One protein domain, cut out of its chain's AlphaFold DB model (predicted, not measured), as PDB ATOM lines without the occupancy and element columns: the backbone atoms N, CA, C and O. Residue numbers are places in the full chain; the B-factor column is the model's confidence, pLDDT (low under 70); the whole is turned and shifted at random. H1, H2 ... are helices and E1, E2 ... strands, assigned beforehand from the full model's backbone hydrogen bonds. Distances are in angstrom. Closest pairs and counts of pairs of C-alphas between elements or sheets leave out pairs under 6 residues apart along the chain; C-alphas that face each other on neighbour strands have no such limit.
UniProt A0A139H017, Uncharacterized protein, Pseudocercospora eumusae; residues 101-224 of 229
ATOM      1  N   PHE A 101      -8.152   0.740  -0.943       93.62
ATOM      2  CA  PHE A 101      -6.782   1.238  -0.974       93.62
ATOM      3  C   PHE A 101      -6.782   2.756  -0.948       93.62
ATOM      4  O   PHE A 101      -7.592   3.384  -1.623       93.62
ATOM      5  N   ARG A 102      -5.857   3.350  -0.201       94.62
ATOM      6  CA  ARG A 102      -5.660   4.794  -0.119       94.62
ATOM      7  C   ARG A 102      -4.222   5.132  -0.489       94.62
ATOM      8  O   ARG A 102      -3.293   4.466  -0.044       94.62
ATOM      9  N   LEU A 103      -4.034   6.172  -1.293       92.69
ATOM     10  CA  LEU A 103      -2.722   6.718  -1.632       92.69
ATOM     11  C   LEU A 103      -2.758   8.240  -1.524       92.69
ATOM     12  O   LEU A 103      -3.379   8.915  -2.344       92.69
ATOM     13  N   ALA A 104      -2.072   8.769  -0.512       91.75
ATOM     14  CA  ALA A 104      -1.881  10.200  -0.346       91.75
ATOM     15  C   ALA A 104      -0.665  10.670  -1.154       91.75
ATOM     16  O   ALA A 104       0.454  10.204  -0.958       91.75
ATOM     17  N   LEU A 105      -0.883  11.602  -2.071       88.38
ATOM     18  CA  LEU A 105       0.135  12.229  -2.897       88.38
ATOM     19  C   LEU A 105       0.198  13.713  -2.542       88.38
ATOM     20  O   LEU A 105      -0.790  14.444  -2.635       88.38
ATOM     21  N   ASN A 106       1.377  14.162  -2.135       85.88
ATOM     22  CA  ASN A 106       1.658  15.575  -1.948       85.88
ATOM     23  C   ASN A 106       2.431  16.084  -3.159       85.88
ATOM     24  O   ASN A 106       3.388  15.448  -3.605       85.88
ATOM     25  N   ARG A 107       2.003  17.229  -3.691       77.88
ATOM     26  CA  ARG A 107       2.686  17.916  -4.785       77.88
ATOM     27  C   ARG A 107       4.152  18.200  -4.462       77.88
ATOM     28  O   ARG A 107       4.995  18.030  -5.337       77.88
ATOM     29  N   ASP A 108       4.438  18.602  -3.229       82.69
ATOM     30  CA  ASP A 108       5.771  19.053  -2.825       82.69
ATOM     31  C   ASP A 108       6.740  17.884  -2.571       82.69
ATOM     32  O   ASP A 108       7.920  18.093  -2.314       82.69
ATOM     33  N   GLU A 109       6.256  16.640  -2.656       85.19
ATOM     34  CA  GLU A 109       6.990  15.431  -2.272       85.19
ATOM     35  C   GLU A 109       7.145  14.439  -3.435       85.19
ATOM     36  O   GLU A 109       7.010  13.230  -3.242       85.19
ATOM     37  N   GLU A 110       7.384  14.945  -4.646       86.25
ATOM     38  CA  GLU A 110       7.640  14.130  -5.846       86.25
ATOM     39  C   GLU A 110       6.605  12.998  -6.046       86.25
ATOM     40  O   GLU A 110       6.917  11.802  -5.974       86.25
ATOM     41  N   PRO A 111       5.337  13.344  -6.319       82.69
ATOM     42  CA  PRO A 111       4.219  12.398  -6.309       82.69
ATOM     43  C   PRO A 111       4.386  11.237  -7.303       82.69
ATOM     44  O   PRO A 111       3.923  10.127  -7.038       82.69
ATOM     45  N   LEU A 112       5.094  11.459  -8.416       81.50
ATOM     46  CA  LEU A 112       5.432  10.412  -9.385       81.50
ATOM     47  C   LEU A 112       6.397   9.371  -8.806       81.50
ATOM     48  O   LEU A 112       6.153   8.175  -8.951       81.50
ATOM     49  N   ALA A 113       7.447   9.798  -8.101       86.88
ATOM     50  CA  ALA A 113       8.403   8.883  -7.481       86.88
ATOM     51  C   ALA A 113       7.720   8.016  -6.408       86.88
ATOM     52  O   ALA A 113       7.943   6.804  -6.341       86.88
ATOM     53  N   LYS A 114       6.815   8.614  -5.621       88.75
ATOM     54  CA  LYS A 114       5.986   7.885  -4.648       88.75
ATOM     55  C   LYS A 114       5.064   6.875  -5.314       88.75
ATOM     56  O   LYS A 114       4.989   5.726  -4.875       88.75
ATOM     57  N   LEU A 115       4.387   7.275  -6.388       85.62
ATOM     58  CA  LEU A 115       3.534   6.373  -7.151       85.62
ATOM     59  C   LEU A 115       4.329   5.181  -7.692       85.62
ATOM     60  O   LEU A 115       3.900   4.040  -7.533       85.62
ATOM     61  N   GLU A 116       5.497   5.424  -8.288       85.62
ATOM     62  CA  GLU A 116       6.369   4.360  -8.784       85.62
ATOM     63  C   GLU A 116       6.816   3.419  -7.662       85.62
ATOM     64  O   GLU A 116       6.791   2.198  -7.828       85.62
ATOM     65  N   GLN A 117       7.188   3.963  -6.501       90.31
ATOM     66  CA  GLN A 117       7.564   3.166  -5.334       90.31
ATOM     67  C   GLN A 117       6.421   2.247  -4.883       90.31
ATOM     68  O   GLN A 117       6.653   1.088  -4.529       90.31
ATOM     69  N   VAL A 118       5.183   2.741  -4.894       91.50
ATOM     70  CA  VAL A 118       3.998   1.934  -4.584       91.50
ATOM     71  C   VAL A 118       3.739   0.906  -5.687       91.50
ATOM     72  O   VAL A 118       3.511  -0.262  -5.378       91.50
ATOM     73  N   ALA A 119       3.864   1.285  -6.961       87.69
ATOM     74  CA  ALA A 119       3.625   0.408  -8.112       87.69
ATOM     75  C   ALA A 119       4.614  -0.754  -8.212       87.69
ATOM     76  O   ALA A 119       4.289  -1.792  -8.782       87.69
ATOM     77  N   ARG A 120       5.810  -0.607  -7.633       89.81
ATOM     78  CA  ARG A 120       6.782  -1.701  -7.502       89.81
ATOM     79  C   ARG A 120       6.387  -2.734  -6.446       89.81
ATOM     80  O   ARG A 120       6.861  -3.863  -6.511       89.81
ATOM     81  N   ARG A 121       5.565  -2.357  -5.461       92.75
ATOM     82  CA  ARG A 121       5.192  -3.213  -4.319       92.75
ATOM     83  C   ARG A 121       3.785  -3.789  -4.439       92.75
ATOM     84  O   ARG A 121       3.542  -4.887  -3.953       92.75
ATOM     85  N   PHE A 122       2.869  -3.057  -5.064       92.44
ATOM     86  CA  PHE A 122       1.457  -3.413  -5.126       92.44
ATOM     87  C   PHE A 122       0.983  -3.646  -6.554       92.44
ATOM     88  O   PHE A 122       1.389  -2.956  -7.489       92.44
ATOM     89  N   ASN A 123       0.054  -4.589  -6.709       88.50
ATOM     90  CA  ASN A 123      -0.573  -4.856  -7.993       88.50
ATOM     91  C   ASN A 123      -1.820  -3.982  -8.188       88.50
ATOM     92  O   ASN A 123      -2.938  -4.393  -7.881       88.50
ATOM     93  N   PHE A 124      -1.628  -2.787  -8.746       82.81
ATOM     94  CA  PHE A 124      -2.727  -1.877  -9.087       82.81
ATOM     95  C   PHE A 124      -3.769  -2.488 -10.032       82.81
ATOM     96  O   PHE A 124      -4.923  -2.083  -9.992       82.81
ATOM     97  N   GLN A 125      -3.398  -3.457 -10.879       80.25
ATOM     98  CA  GLN A 125      -4.342  -4.073 -11.821       80.25
ATOM     99  C   GLN A 125      -5.372  -4.962 -11.125       80.25
ATOM    100  O   GLN A 125      -6.438  -5.201 -11.679       80.25
ATOM    101  N   SER A 126      -5.051  -5.454  -9.929       84.69
ATOM    102  CA  SER A 126      -5.956  -6.281  -9.136       84.69
ATOM    103  C   SER A 126      -6.827  -5.464  -8.182       84.69
ATOM    104  O   SER A 126      -7.780  -6.011  -7.644       84.69
ATOM    105  N   MET A 127      -6.516  -4.181  -7.956       88.62
ATOM    106  CA  MET A 127      -7.268  -3.333  -7.029       88.62
ATOM    107  C   MET A 127      -8.623  -2.954  -7.616       88.62
ATOM    108  O   MET A 127      -8.683  -2.247  -8.622       88.62
ATOM    109  N   GLU A 128      -9.708  -3.336  -6.948       85.38
ATOM    110  CA  GLU A 128     -11.043  -2.908  -7.370       85.38
ATOM    111  C   GLU A 128     -11.335  -1.447  -7.029       85.38
ATOM    112  O   GLU A 128     -12.035  -0.780  -7.791       85.38
ATOM    113  N   LYS A 129     -10.810  -0.957  -5.898       86.50
ATOM    114  CA  LYS A 129     -11.087   0.382  -5.358       86.50
ATOM    115  C   LYS A 129      -9.816   1.047  -4.842       86.50
ATOM    116  O   LYS A 129      -9.184   0.547  -3.915       86.50
ATOM    117  N   LEU A 130      -9.482   2.209  -5.394       88.31
ATOM    118  CA  LEU A 130      -8.344   3.024  -4.984       88.31
ATOM    119  C   LEU A 130      -8.773   4.478  -4.787       88.31
ATOM    120  O   LEU A 130      -9.177   5.152  -5.727       88.31
ATOM    121  N   ARG A 131      -8.630   4.991  -3.573       89.56
ATOM    122  CA  ARG A 131      -8.777   6.402  -3.239       89.56
ATOM    123  C   ARG A 131      -7.422   7.096  -3.346       89.56
ATOM    124  O   ARG A 131      -6.490   6.781  -2.613       89.56
ATOM    125  N   LEU A 132      -7.323   8.071  -4.236       87.56
ATOM    126  CA  LEU A 132      -6.201   8.993  -4.309       87.56
ATOM    127  C   LEU A 132      -6.539  10.269  -3.553       87.56
ATOM    128  O   LEU A 132      -7.609  10.849  -3.738       87.56
ATOM    129  N   GLU A 133      -5.608  10.732  -2.738       88.81
ATOM    130  CA  GLU A 133      -5.731  11.994  -2.024       88.81
ATOM    131  C   GLU A 133      -4.598  12.911  -2.427       88.81
ATOM    132  O   GLU A 133      -3.434  12.583  -2.243       88.81
ATOM    133  N   PHE A 134      -4.939  14.070  -2.968       83.00
ATOM    134  CA  PHE A 134      -3.975  15.066  -3.391       83.00
ATOM    135  C   PHE A 134      -3.959  16.220  -2.399       83.00
ATOM    136  O   PHE A 134      -5.005  16.785  -2.062       83.00
ATOM    137  N   THR A 135      -2.757  16.587  -1.972       82.56
ATOM    138  CA  THR A 135      -2.487  17.803  -1.199       82.56
ATOM    139  C   THR A 135      -1.612  18.738  -2.032       82.56
ATOM    140  O   THR A 135      -0.723  18.289  -2.759       82.56
ATOM    141  N   CYS A 136      -1.922  20.037  -2.003       74.88
ATOM    142  CA  CYS A 136      -1.248  21.045  -2.820       74.88
ATOM    143  C   CYS A 136      -0.785  22.209  -1.935       74.88
ATOM    144  O   CYS A 136      -1.556  23.134  -1.661       74.88
ATOM    145  N   GLY A 137       0.480  22.162  -1.508       72.25
ATOM    146  CA  GLY A 137       1.132  23.243  -0.773       72.25
ATOM    147  C   GLY A 137       0.448  23.620   0.542       72.25
ATOM    148  O   GLY A 137      -0.133  22.792   1.241       72.25
ATOM    149  N   SER A 138       0.493  24.915   0.861       67.81
ATOM    150  CA  SER A 138      -0.071  25.499   2.085       67.81
ATOM    151  C   SER A 138      -1.600  25.573   2.103       67.81
ATOM    152  O   SER A 138      -2.171  26.030   3.094       67.81
ATOM    153  N   ASN A 139      -2.278  25.178   1.019       64.44
ATOM    154  CA  ASN A 139      -3.731  25.125   0.987       64.44
ATOM    155  C   ASN A 139      -4.189  23.730   1.446       64.44
ATOM    156  O   ASN A 139      -3.994  22.758   0.712       64.44
ATOM    157  N   PRO A 140      -4.851  23.608   2.609       60.88
ATOM    158  CA  PRO A 140      -5.308  22.327   3.146       60.88
ATOM    159  C   PRO A 140      -6.499  21.739   2.374       60.88
ATOM    160  O   PRO A 140      -7.145  20.809   2.852       60.88
ATOM    161  N   ALA A 141      -6.840  22.281   1.201       66.00
ATOM    162  CA  ALA A 141      -7.872  21.749   0.327       66.00
ATOM    163  C   ALA A 141      -7.483  20.352  -0.187       66.00
ATOM    164  O   ALA A 141      -6.956  20.196  -1.290       66.00
ATOM    165  N   HIS A 142      -7.770  19.331   0.621       68.75
ATOM    166  CA  HIS A 142      -7.654  17.929   0.251       68.75
ATOM    167  C   HIS A 142      -8.557  17.650  -0.943       68.75
ATOM    168  O   HIS A 142      -9.764  17.859  -0.877       68.75
ATOM    169  N   ARG A 143      -7.989  17.173  -2.048       76.25
ATOM    170  CA  ARG A 143      -8.788  16.680  -3.174       76.25
ATOM    171  C   ARG A 143      -8.756  15.170  -3.158       76.25
ATOM    172  O   ARG A 143      -7.680  14.583  -3.186       76.25
ATOM    173  N   THR A 144      -9.928  14.554  -3.151       80.00
ATOM    174  CA  THR A 144     -10.044  13.098  -3.162       80.00
ATOM    175  C   THR A 144     -10.623  12.643  -4.491       80.00
ATOM    176  O   THR A 144     -11.644  13.168  -4.947       80.00
ATOM    177  N   ILE A 145      -9.963  11.666  -5.105       79.19
ATOM    178  CA  ILE A 145     -10.418  10.981  -6.312       79.19
ATOM    179  C   ILE A 145     -10.576   9.507  -5.977       79.19
ATOM    180  O   ILE A 145      -9.628   8.866  -5.537       79.19
ATOM    181  N   GLU A 146     -11.768   8.964  -6.195       80.75
ATOM    182  CA  GLU A 146     -12.011   7.527  -6.060       80.75
ATOM    183  C   GLU A 146     -11.960   6.870  -7.442       80.75
ATOM    184  O   GLU A 146     -12.681   7.258  -8.365       80.75
ATOM    185  N   LEU A 147     -11.063   5.897  -7.579       75.56
ATOM    186  CA  LEU A 147     -10.839   5.082  -8.763       75.56
ATOM    187  C   LEU A 147     -11.438   3.698  -8.530       75.56
ATOM    188  O   LEU A 147     -11.170   3.059  -7.512       75.56
ATOM    189  N   GLU A 148     -12.216   3.220  -9.496       75.12
ATOM    190  CA  GLU A 148     -12.761   1.865  -9.487       75.12
ATOM    191  C   GLU A 148     -12.403   1.153 -10.794       75.12
ATOM    192  O   GLU A 148     -12.594   1.716 -11.874       75.12
ATOM    193  N   ALA A 149     -11.918  -0.090 -10.713       65.06
ATOM    194  CA  ALA A 149     -11.357  -0.828 -11.855       65.06
ATOM    195  C   ALA A 149     -12.302  -0.934 -13.069       65.06
ATOM    196  O   ALA A 149     -11.853  -0.950 -14.213       65.06
ATOM    197  N   ASN A 150     -13.615  -0.950 -12.827       63.97
ATOM    198  CA  ASN A 150     -14.640  -1.128 -13.858       63.97
ATOM    199  C   ASN A 150     -15.374   0.167 -14.240       63.97
ATOM    200  O   ASN A 150     -16.333   0.129 -15.017       63.97
ATOM    201  N   LYS A 151     -14.954   1.324 -13.711       61.75
ATOM    202  CA  LYS A 151     -15.569   2.613 -14.032       61.75
ATOM    203  C   LYS A 151     -14.641   3.435 -14.921       61.75
ATOM    204  O   LYS A 151     -13.562   3.854 -14.526       61.75
ATOM    205  N   LEU A 152     -15.122   3.732 -16.130       56.34
ATOM    206  CA  LEU A 152     -14.515   4.715 -17.042       56.34
ATOM    207  C   LEU A 152     -14.733   6.162 -16.574       56.34
ATOM    208  O   LEU A 152     -14.221   7.083 -17.203       56.34
ATOM    209  N   MET A 153     -15.517   6.358 -15.508       55.19
ATOM    210  CA  MET A 153     -15.819   7.656 -14.921       55.19
ATOM    211  C   MET A 153     -15.232   7.769 -13.528       55.19
ATOM    212  O   MET A 153     -15.446   6.892 -12.691       55.19
ATOM    213  N   TRP A 154     -14.564   8.881 -13.271       63.91
ATOM    214  CA  TRP A 154     -14.025   9.225 -11.968       63.91
ATOM    215  C   TRP A 154     -14.796  10.391 -11.406       63.91
ATOM    216  O   TRP A 154     -15.253  11.265 -12.142       63.91
ATOM    217  N   CYS A 155     -14.895  10.406 -10.091       56.66
ATOM    218  CA  CYS A 155     -15.483  11.488  -9.341       56.66
ATOM    219  C   CYS A 155     -14.368  12.147  -8.526       56.66
ATOM    220  O   CYS A 155     -13.743  11.507  -7.683       56.66
ATOM    221  N   CYS A 156     -14.115  13.423  -8.794       57.19
ATOM    222  CA  CYS A 156     -13.317  14.274  -7.927       57.19
ATOM    223  C   CYS A 156     -14.277  15.121  -7.103       57.19
ATOM    224  O   CYS A 156     -15.066  15.894  -7.656       57.19
ATOM    225  N   LYS A 157     -14.218  14.973  -5.780       60.91
ATOM    226  CA  LYS A 157     -14.951  15.844  -4.862       60.91
ATOM    227  C   LYS A 157     -13.992  16.910  -4.365       60.91
ATOM    228  O   LYS A 157     -12.971  16.591  -3.758       60.91
ATOM    229  N   ASN A 158     -14.321  18.175  -4.620       57.34
ATOM    230  CA  ASN A 158     -13.632  19.279  -3.974       57.34
ATOM    231  C   ASN A 158     -14.385  19.645  -2.683       57.34
ATOM    232  O   ASN A 158     -15.479  20.208  -2.770       57.34
ATOM    233  N   PRO A 159     -13.834  19.358  -1.491       53.03
ATOM    234  CA  PRO A 159     -14.524  19.632  -0.235       53.03
ATOM    235  C   PRO A 159     -14.693  21.131   0.036       53.03
ATOM    236  O   PRO A 159     -15.574  21.502   0.802       53.03
ATOM    237  N   VAL A 160     -13.895  21.997  -0.602       52.06
ATOM    238  CA  VAL A 160     -13.951  23.454  -0.395       52.06
ATOM    239  C   VAL A 160     -15.106  24.093  -1.162       52.06
ATOM    240  O   VAL A 160     -15.742  25.012  -0.658       52.06
ATOM    241  N   PHE A 161     -15.395  23.610  -2.371       52.59
ATOM    242  CA  PHE A 161     -16.425  24.201  -3.235       52.59
ATOM    243  C   PHE A 161     -17.703  23.362  -3.325       52.59
ATOM    244  O   PHE A 161     -18.662  23.790  -3.963       52.59
ATOM    245  N   GLY A 162     -17.720  22.157  -2.744       59.53
ATOM    246  CA  GLY A 162     -18.842  21.217  -2.847       59.53
ATOM    247  C   GLY A 162     -19.120  20.725  -4.273       59.53
ATOM    248  O   GLY A 162     -20.057  19.961  -4.488       59.53
ATOM    249  N   THR A 163     -18.320  21.142  -5.257       58.56
ATOM    250  CA  THR A 163     -18.473  20.771  -6.659       58.56
ATOM    251  C   THR A 163     -17.851  19.406  -6.918       58.56
ATOM    252  O   THR A 163     -16.691  19.133  -6.589       58.56
ATOM    253  N   GLN A 164     -18.662  18.530  -7.507       64.81
ATOM    254  CA  GLN A 164     -18.275  17.193  -7.924       64.81
ATOM    255  C   GLN A 164     -17.931  17.227  -9.415       64.81
ATOM    256  O   GLN A 164     -18.810  17.369 -10.262       64.81
ATOM    257  N   CYS A 165     -16.649  17.113  -9.744       58.84
ATOM    258  CA  CYS A 165     -16.192  17.050 -11.128       58.84
ATOM    259  C   CYS A 165     -16.104  15.592 -11.570       58.84
ATOM    260  O   CYS A 165     -15.503  14.774 -10.869       58.84
ATOM    261  N   HIS A 166     -16.665  15.274 -12.738       61.53
ATOM    262  CA  HIS A 166     -16.528  13.951 -13.327       61.53
ATOM    263  C   HIS A 166     -15.511  13.974 -14.462       61.53
ATOM    264  O   HIS A 166     -15.546  14.851 -15.325       61.53
ATOM    265  N   PHE A 167     -14.610  12.997 -14.457       63.19
ATOM    266  CA  PHE A 167     -13.636  12.789 -15.522       63.19
ATOM    267  C   PHE A 167     -13.926  11.452 -16.184       63.19
ATOM    268  O   PHE A 167     -14.056  10.446 -15.496       63.19
ATOM    269  N   ALA A 168     -14.029  11.430 -17.508       59.75
ATOM    270  CA  ALA A 168     -14.139  10.185 -18.257       59.75
ATOM    271  C   ALA A 168     -12.843   9.921 -19.021       59.75
ATOM    272  O   ALA A 168     -12.305  10.834 -19.651       59.75
ATOM    273  N   PHE A 169     -12.367   8.680 -18.981       62.91
ATOM    274  CA  PHE A 169     -11.140   8.260 -19.654       62.91
ATOM    275  C   PHE A 169     -11.440   7.255 -20.738       62.91
ATOM    276  O   PHE A 169     -12.266   6.365 -20.563       62.91
ATOM    277  N   VAL A 170     -10.715   7.363 -21.844       55.31
ATOM    278  CA  VAL A 170     -10.716   6.340 -22.884       55.31
ATOM    279  C   VAL A 170      -9.296   5.966 -23.233       55.31
ATOM    280  O   VAL A 170      -8.424   6.824 -23.395       55.31
ATOM    281  N   LYS A 171      -9.086   4.659 -23.382       55.91
ATOM    282  CA  LYS A 171      -7.888   4.123 -24.006       55.91
ATOM    283  C   LYS A 171      -8.036   4.252 -25.518       55.91
ATOM    284  O   LYS A 171      -8.937   3.676 -26.118       55.91
ATOM    285  N   LEU A 172      -7.169   5.039 -26.134       50.75
ATOM    286  CA  LEU A 172      -7.090   5.181 -27.581       50.75
ATOM    287  C   LEU A 172      -6.471   3.917 -28.192       50.75
ATOM    288  O   LEU A 172      -5.700   3.213 -27.541       50.75
ATOM    289  N   LYS A 173      -6.713   3.673 -29.489       49.94
ATOM    290  CA  LYS A 173      -6.066   2.578 -30.248       49.94
ATOM    291  C   LYS A 173      -4.532   2.627 -30.194       49.94
ATOM    292  O   LYS A 173      -3.877   1.608 -30.351       49.94
ATOM    293  N   SER A 174      -3.965   3.806 -29.940       59.88
ATOM    294  CA  SER A 174      -2.528   4.015 -29.735       59.88
ATOM    295  C   SER A 174      -2.008   3.519 -28.377       59.88
ATOM    296  O   SER A 174      -0.829   3.692 -28.088       59.88
ATOM    297  N   GLY A 175      -2.874   2.977 -27.515       58.69
ATOM    298  CA  GLY A 175      -2.561   2.589 -26.139       58.69
ATOM    299  C   GLY A 175      -2.557   3.752 -25.141       58.69
ATOM    300  O   GLY A 175      -2.541   3.506 -23.938       58.69
ATOM    301  N   ARG A 176      -2.617   5.005 -25.615       60.53
ATOM    302  CA  ARG A 176      -2.657   6.207 -24.769       60.53
ATOM    303  C   ARG A 176      -4.016   6.380 -24.097       60.53
ATOM    304  O   ARG A 176      -5.045   6.126 -24.716       60.53
ATOM    305  N   VAL A 177      -4.015   6.871 -22.864       62.00
ATOM    306  CA  VAL A 177      -5.226   7.267 -22.136       62.00
ATOM    307  C   VAL A 177      -5.445   8.767 -22.334       62.00
ATOM    308  O   VAL A 177      -4.508   9.543 -22.165       62.00
ATOM    309  N   ALA A 178      -6.657   9.170 -22.717       57.22
ATOM    310  CA  ALA A 178      -7.030  10.576 -22.873       57.22
ATOM    311  C   ALA A 178      -8.294  10.902 -22.057       57.22
ATOM    312  O   ALA A 178      -9.211  10.069 -22.011       57.22
ATOM    313  N   PRO A 179      -8.368  12.087 -21.422       64.56
ATOM    314  CA  PRO A 179      -9.558  12.531 -20.718       64.56
ATOM    315  C   PRO A 179     -10.564  13.114 -21.720       64.56
ATOM    316  O   PRO A 179     -10.186  13.739 -22.710       64.56
ATOM    317  N   TYR A 180     -11.856  13.006 -21.424       56.03
ATOM    318  CA  TYR A 180     -12.907  13.738 -22.147       56.03
ATOM    319  C   TYR A 180     -13.154  15.160 -21.612       56.03
ATOM    320  O   TYR A 180     -14.096  15.820 -22.055       56.03
ATOM    321  N   GLY A 181     -12.303  15.638 -20.698       57.47
ATOM    322  CA  GLY A 181     -12.448  16.917 -20.000       57.47
ATOM    323  C   GLY A 181     -13.220  16.808 -18.680       57.47
ATOM    324  O   GLY A 181     -13.612  15.716 -18.266       57.47
ATOM    325  N   ILE A 182     -13.407  17.955 -18.020       58.78
ATOM    326  CA  ILE A 182     -14.299  18.103 -16.861       58.78
ATOM    327  C   ILE A 182     -15.729  18.124 -17.393       58.78
ATOM    328  O   ILE A 182     -16.072  18.987 -18.201       58.78
ATOM    329  N   LEU A 183     -16.553  17.176 -16.957       60.66
ATOM    330  CA  LEU A 183     -17.929  17.036 -17.420       60.66
ATOM    331  C   LEU A 183     -18.902  17.033 -16.236       60.66
ATOM    332  O   LEU A 183     -18.591  16.545 -15.145       60.66
ATOM    333  N   GLU A 184     -20.107  17.541 -16.486       65.06
ATOM    334  CA  GLU A 184     -21.300  17.218 -15.699       65.06
ATOM    335  C   GLU A 184     -21.508  15.693 -15.684       65.06
ATOM    336  O   GLU A 184     -21.220  15.016 -16.674       65.06
ATOM    337  N   GLU A 185     -22.019  15.132 -14.585       65.31
ATOM    338  CA  GLU A 185     -22.149  13.674 -14.414       65.31
ATOM    339  C   GLU A 185     -22.949  13.014 -15.548       65.31
ATOM    340  O   GLU A 185     -22.587  11.951 -16.052       65.31
ATOM    341  N   SER A 186     -24.041  13.657 -15.963       68.56
ATOM    342  CA  SER A 186     -24.922  13.180 -17.030       68.56
ATOM    343  C   SER A 186     -24.213  13.142 -18.388       68.56
ATOM    344  O   SER A 186     -24.353  12.164 -19.124       68.56
ATOM    345  N   GLU A 187     -23.395  14.149 -18.696       66.25
ATOM    346  CA  GLU A 187     -22.608  14.217 -19.929       66.25
ATOM    347  C   GLU A 187     -21.411  13.257 -19.886       66.25
ATOM    348  O   GLU A 187     -21.114  12.608 -20.886       66.25
ATOM    349  N   ALA A 188     -20.772  13.078 -18.725       64.62
ATOM    350  CA  ALA A 188     -19.741  12.059 -18.530       64.62
ATOM    351  C   ALA A 188     -20.298  10.652 -18.797       64.62
ATOM    352  O   ALA A 188     -19.712   9.897 -19.576       64.62
ATOM    353  N   LYS A 189     -21.470  10.325 -18.226       67.62
ATOM    354  CA  LYS A 189     -22.160   9.042 -18.452       67.62
ATOM    355  C   LYS A 189     -22.501   8.859 -19.920       67.62
ATOM    356  O   LYS A 189     -22.202   7.814 -20.494       67.62
ATOM    357  N   ARG A 190     -23.077   9.893 -20.540       69.62
ATOM    358  CA  ARG A 190     -23.434   9.880 -21.958       69.62
ATOM    359  C   ARG A 190     -22.213   9.670 -22.846       69.62
ATOM    360  O   ARG A 190     -22.296   8.902 -23.792       69.62
ATOM    361  N   ARG A 191     -21.082  10.313 -22.552       66.12
ATOM    362  CA  ARG A 191     -19.846  10.170 -23.334       66.12
ATOM    363  C   ARG A 191     -19.151   8.839 -23.127       66.12
ATOM    364  O   ARG A 191     -18.603   8.324 -24.090       66.12
ATOM    365  N   VAL A 192     -19.197   8.262 -21.929       65.50
ATOM    366  CA  VAL A 192     -18.739   6.883 -21.709       65.50
ATOM    367  C   VAL A 192     -19.594   5.901 -22.503       65.50
ATOM    368  O   VAL A 192     -19.051   5.015 -23.157       65.50
ATOM    369  N   GLU A 193     -20.912   6.083 -22.501       68.69
ATOM    370  CA  GLU A 193     -21.826   5.227 -23.256       68.69
ATOM    371  C   GLU A 193     -21.656   5.414 -24.769       68.69
ATOM    372  O   GLU A 193     -21.532   4.445 -25.511       68.69
ATOM    373  N   LEU A 194     -21.522   6.657 -25.234       63.78
ATOM    374  CA  LEU A 194     -21.183   6.957 -26.623       63.78
ATOM    375  C   LEU A 194     -19.809   6.409 -26.995       63.78
ATOM    376  O   LEU A 194     -19.663   5.901 -28.091       63.78
ATOM    377  N   ALA A 195     -18.811   6.463 -26.115       62.75
ATOM    378  CA  ALA A 195     -17.508   5.867 -26.368       62.75
ATOM    379  C   ALA A 195     -17.607   4.339 -26.468       62.75
ATOM    380  O   ALA A 195     -16.986   3.773 -27.358       62.75
ATOM    381  N   ARG A 196     -18.427   3.680 -25.640       64.88
ATOM    382  CA  ARG A 196     -18.725   2.242 -25.774       64.88
ATOM    383  C   ARG A 196     -19.384   1.916 -27.114       64.88
ATOM    384  O   ARG A 196     -18.974   0.962 -27.760       64.88
ATOM    385  N   ILE A 197     -20.354   2.727 -27.542       63.47
ATOM    386  CA  ILE A 197     -21.087   2.551 -28.806       63.47
ATOM    387  C   ILE A 197     -20.201   2.872 -30.024       63.47
ATOM    388  O   ILE A 197     -20.218   2.161 -31.022       63.47
ATOM    389  N   MET A 198     -19.419   3.950 -29.965       53.47
ATOM    390  CA  MET A 198     -18.599   4.454 -31.075       53.47
ATOM    391  C   MET A 198     -17.271   3.720 -31.232       53.47
ATOM    392  O   MET A 198     -16.698   3.736 -32.321       53.47
ATOM    393  N   GLN A 199     -16.747   3.104 -30.169       56.34
ATOM    394  CA  GLN A 199     -15.522   2.313 -30.264       56.34
ATOM    395  C   GLN A 199     -15.714   1.027 -31.063       56.34
ATOM    396  O   GLN A 199     -14.709   0.365 -31.327       56.34
ATOM    397  N   ASP A 200     -16.940   0.704 -31.503       46.09
ATOM    398  CA  ASP A 200     -17.172  -0.562 -32.169       46.09
ATOM    399  C   ASP A 200     -18.351  -0.640 -33.170       46.09
ATOM    400  O   ASP A 200     -19.495  -0.873 -32.787       46.09
ATOM    401  N   PRO A 201     -18.077  -0.565 -34.486       50.50
ATOM    402  CA  PRO A 201     -18.945  -1.127 -35.521       50.50
ATOM    403  C   PRO A 201     -18.617  -2.602 -35.879       50.50
ATOM    404  O   PRO A 201     -19.174  -3.119 -36.842       50.50
ATOM    405  N   THR A 202     -17.710  -3.284 -35.160       51.56
ATOM    406  CA  THR A 202     -17.037  -4.545 -35.577       51.56
ATOM    407  C   THR A 202     -16.997  -5.692 -34.542       51.56
ATOM    408  O   THR A 202     -16.577  -6.791 -34.892       51.56
ATOM    409  N   GLY A 203     -17.428  -5.496 -33.299       46.62
ATOM    410  CA  GLY A 203     -17.393  -6.450 -32.182       46.62
ATOM    411  C   GLY A 203     -16.188  -6.382 -31.213       46.62
ATOM    412  O   GLY A 203     -16.123  -7.223 -30.317       46.62
ATOM    413  N   VAL A 204     -15.210  -5.470 -31.355       47.66
ATOM    414  CA  VAL A 204     -13.951  -5.503 -30.566       47.66
ATOM    415  C   VAL A 204     -13.795  -4.283 -29.645       47.66
ATOM    416  O   VAL A 204     -13.285  -3.237 -30.045       47.66
ATOM    417  N   LEU A 205     -14.175  -4.447 -28.375       51.38
ATOM    418  CA  LEU A 205     -13.977  -3.456 -27.307       51.38
ATOM    419  C   LEU A 205     -12.481  -3.198 -27.044       51.38
ATOM    420  O   LEU A 205     -11.714  -4.133 -26.803       51.38
ATOM    421  N   LEU A 206     -12.059  -1.926 -27.029       55.97
ATOM    422  CA  LEU A 206     -10.735  -1.558 -26.517       55.97
ATOM    423  C   LEU A 206     -10.679  -1.797 -24.998       55.97
ATOM    424  O   LEU A 206     -11.661  -1.540 -24.299       55.97
ATOM    425  N   PRO A 207      -9.540  -2.266 -24.458       64.06
ATOM    426  CA  PRO A 207      -9.438  -2.562 -23.038       64.06
ATOM    427  C   PRO A 207      -9.574  -1.284 -22.204       64.06
ATOM    428  O   PRO A 207      -8.943  -0.265 -22.499       64.06
ATOM    429  N   ILE A 208     -10.375  -1.359 -21.138       65.06
ATOM    430  CA  ILE A 208     -10.484  -0.312 -20.115       65.06
ATOM    431  C   ILE A 208      -9.062   0.011 -19.610       65.06
ATOM    432  O   ILE A 208      -8.281  -0.920 -19.379       65.06
ATOM    433  N   PRO A 209      -8.677   1.298 -19.476       67.19
ATOM    434  CA  PRO A 209      -7.393   1.664 -18.884       67.19
ATOM    435  C   PRO A 209      -7.214   0.998 -17.520       67.19
ATOM    436  O   PRO A 209      -8.129   1.044 -16.699       67.19
ATOM    437  N   SER A 210      -6.047   0.413 -17.248       72.06
ATOM    438  CA  SER A 210      -5.787  -0.153 -15.920       72.06
ATOM    439  C   SER A 210      -5.713   0.962 -14.875       72.06
ATOM    440  O   SER A 210      -5.314   2.073 -15.210       72.06
ATOM    441  N   VAL A 211      -6.020   0.680 -13.603       70.38
ATOM    442  CA  VAL A 211      -5.892   1.667 -12.505       70.38
ATOM    443  C   VAL A 211      -4.506   2.329 -12.503       70.38
ATOM    444  O   VAL A 211      -4.392   3.525 -12.272       70.38
ATOM    445  N   LYS A 212      -3.446   1.592 -12.857       75.62
ATOM    446  CA  LYS A 212      -2.102   2.159 -13.028       75.62
ATOM    447  C   LYS A 212      -2.054   3.244 -14.114       75.62
ATOM    448  O   LYS A 212      -1.603   4.349 -13.829       75.62
ATOM    449  N   ASP A 213      -2.540   2.943 -15.322       74.69
ATOM    450  CA  ASP A 213      -2.553   3.891 -16.454       74.69
ATOM    451  C   ASP A 213      -3.325   5.172 -16.085       74.69
ATOM    452  O   ASP A 213      -2.951   6.286 -16.449       74.69
ATOM    453  N   GLN A 214      -4.413   4.993 -15.336       73.88
ATOM    454  CA  GLN A 214      -5.268   6.054 -14.820       73.88
ATOM    455  C   GLN A 214      -4.522   6.964 -13.826       73.88
ATOM    456  O   GLN A 214      -4.548   8.190 -13.956       73.88
ATOM    457  N   VAL A 215      -3.812   6.378 -12.857       74.31
ATOM    458  CA  VAL A 215      -3.074   7.132 -11.831       74.31
ATOM    459  C   VAL A 215      -1.860   7.850 -12.429       74.31
ATOM    460  O   VAL A 215      -1.617   9.012 -12.099       74.31
ATOM    461  N   GLU A 216      -1.120   7.204 -13.334       76.62
ATOM    462  CA  GLU A 216       0.009   7.829 -14.041       76.62
ATOM    463  C   GLU A 216      -0.445   9.055 -14.839       76.62
ATOM    464  O   GLU A 216       0.192  10.110 -14.781       76.62
ATOM    465  N   PHE A 217      -1.580   8.939 -15.533       79.12
ATOM    466  CA  PHE A 217      -2.192  10.058 -16.236       79.12
ATOM    467  C   PHE A 217      -2.532  11.209 -15.278       79.12
ATOM    468  O   PHE A 217      -2.168  12.351 -15.551       79.12
ATOM    469  N   LEU A 218      -3.195  10.927 -14.146       74.69
ATOM    470  CA  LEU A 218      -3.539  11.958 -13.157       74.69
ATOM    471  C   LEU A 218      -2.315  12.683 -12.633       74.69
ATOM    472  O   LEU A 218      -2.326  13.907 -12.525       74.69
ATOM    473  N   CYS A 219      -1.270  11.932 -12.301       73.12
ATOM    474  CA  CYS A 219      -0.051  12.522 -11.778       73.12
ATOM    475  C   CYS A 219       0.624  13.405 -12.825       73.12
ATOM    476  O   CYS A 219       1.140  14.458 -12.476       73.12
ATOM    477  N   ARG A 220       0.576  13.030 -14.108       76.31
ATOM    478  CA  ARG A 220       1.086  13.883 -15.181       76.31
ATOM    479  C   ARG A 220       0.223  15.130 -15.361       76.31
ATOM    480  O   ARG A 220       0.728  16.229 -15.228       76.31
ATOM    481  N   GLU A 221      -1.069  14.985 -15.620       74.12
ATOM    482  CA  GLU A 221      -1.893  16.113 -16.067       74.12
ATOM    483  C   GLU A 221      -2.401  17.007 -14.937       74.12
ATOM    484  O   GLU A 221      -2.555  18.206 -15.135       74.12
ATOM    485  N   MET A 222      -2.674  16.468 -13.744       67.88
ATOM    486  CA  MET A 222      -3.142  17.304 -12.632       67.88
ATOM    487  C   MET A 222      -2.003  17.960 -11.857       67.88
ATOM    488  O   MET A 222      -2.234  18.987 -11.218       67.88
ATOM    489  N   LEU A 223      -0.799  17.376 -11.873       66.12
ATOM    490  CA  LEU A 223       0.330  17.876 -11.082       66.12
ATOM    491  C   LEU A 223       1.366  18.633 -11.929       66.12
ATOM    492  O   LEU A 223       2.072  19.463 -11.361       66.12
ATOM    493  N   ALA A 224       1.428  18.434 -13.256       63.56
ATOM    494  CA  ALA A 224       2.335  19.193 -14.129       63.56
ATOM    495  C   ALA A 224       1.998  20.689 -14.318       63.56
ATOM    496  O   ALA A 224       2.926  21.492 -14.259       63.56
TER     497      ALA A 224
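Overview. This is residues 101 to 224 of the 229 residues of an uncharacterized protein of Pseudocercospora eumusae (UniProt A0A139H017). A strongly twisted sheet of six strands curls round helix H3, with H1 side by side with H3 near edge strand E1, and H2 packs on the sheet's other face along E5. This makes three layers, H1 and H3 on one face and H2 on the other. The printed part has 124 residues, with named elements in the order E1 H1 E2 E3 E4 E5 E6 H2 H3. The sheet runs E1 E2 E3 E4 E5 E6 and is mixed; the class is mixed, helices and strands. The whole is compact, with a radius of gyration of the C-alphas of 15.0 A and spans of 50 by 35 by 24 A.

Arrangement. E1, residues 101 to 106, H1, residues 111 to 119, and E2, residues 129 to 136, form a strand-helix-strand unit, two parallel neighbour strands with a helix between, its crossover right-handed; N 103 and O 131 are 2.9 A apart. E2, E3, residues 139 to 148, E4, residues 153 to 157, E5, residues 164 to 171, and E6, residues 177 to 183, form a meander, each strand the antiparallel neighbour of the one before. Within hydrogen-bond range are N 132 and O 145, 2.8 A, N 157 and O 144, 3.3 A, N 154 and O 167, 2.8 A, and N 180 and O 168, 2.8 A. H2, residues 185 to 198, is on the sheet at a height of 9.0 A, along E5 at 0 degrees on the local plane; the closest C-alphas are those of His 166 and Glu 185, 5.7 A. The sheet curls round H3, residues 211 to 224. H1 and H3 touch, closest at the C-alphas of Leu 112 and Cys 219, 6.3 A, at a shallow tilt of 12 degrees, opposite ways. Every O i to N i+4 pair is within hydrogen-bond range in H1 and H2, and 9 of 10 in H3.

Along the chain. E1 begins at C-alpha 101 (-6.782, 1.238, -0.974), and H3 ends at C-alpha 224 (2.335, 19.193, -14.129). From first to last C-alpha E3 is 27.1 A long, E5 23.2 A, and H2 and H3 19.4 A each.

Size, cuts and confidence. The C-alphas farthest apart, of Ser 138 and Thr 202, are 51.1 A apart. The printed part has no cut; the link from H2 to H3, residues 199 to 210, is long. pLDDT is under 70 at residues 138 to 142, 149 to 209 and 222 to 224.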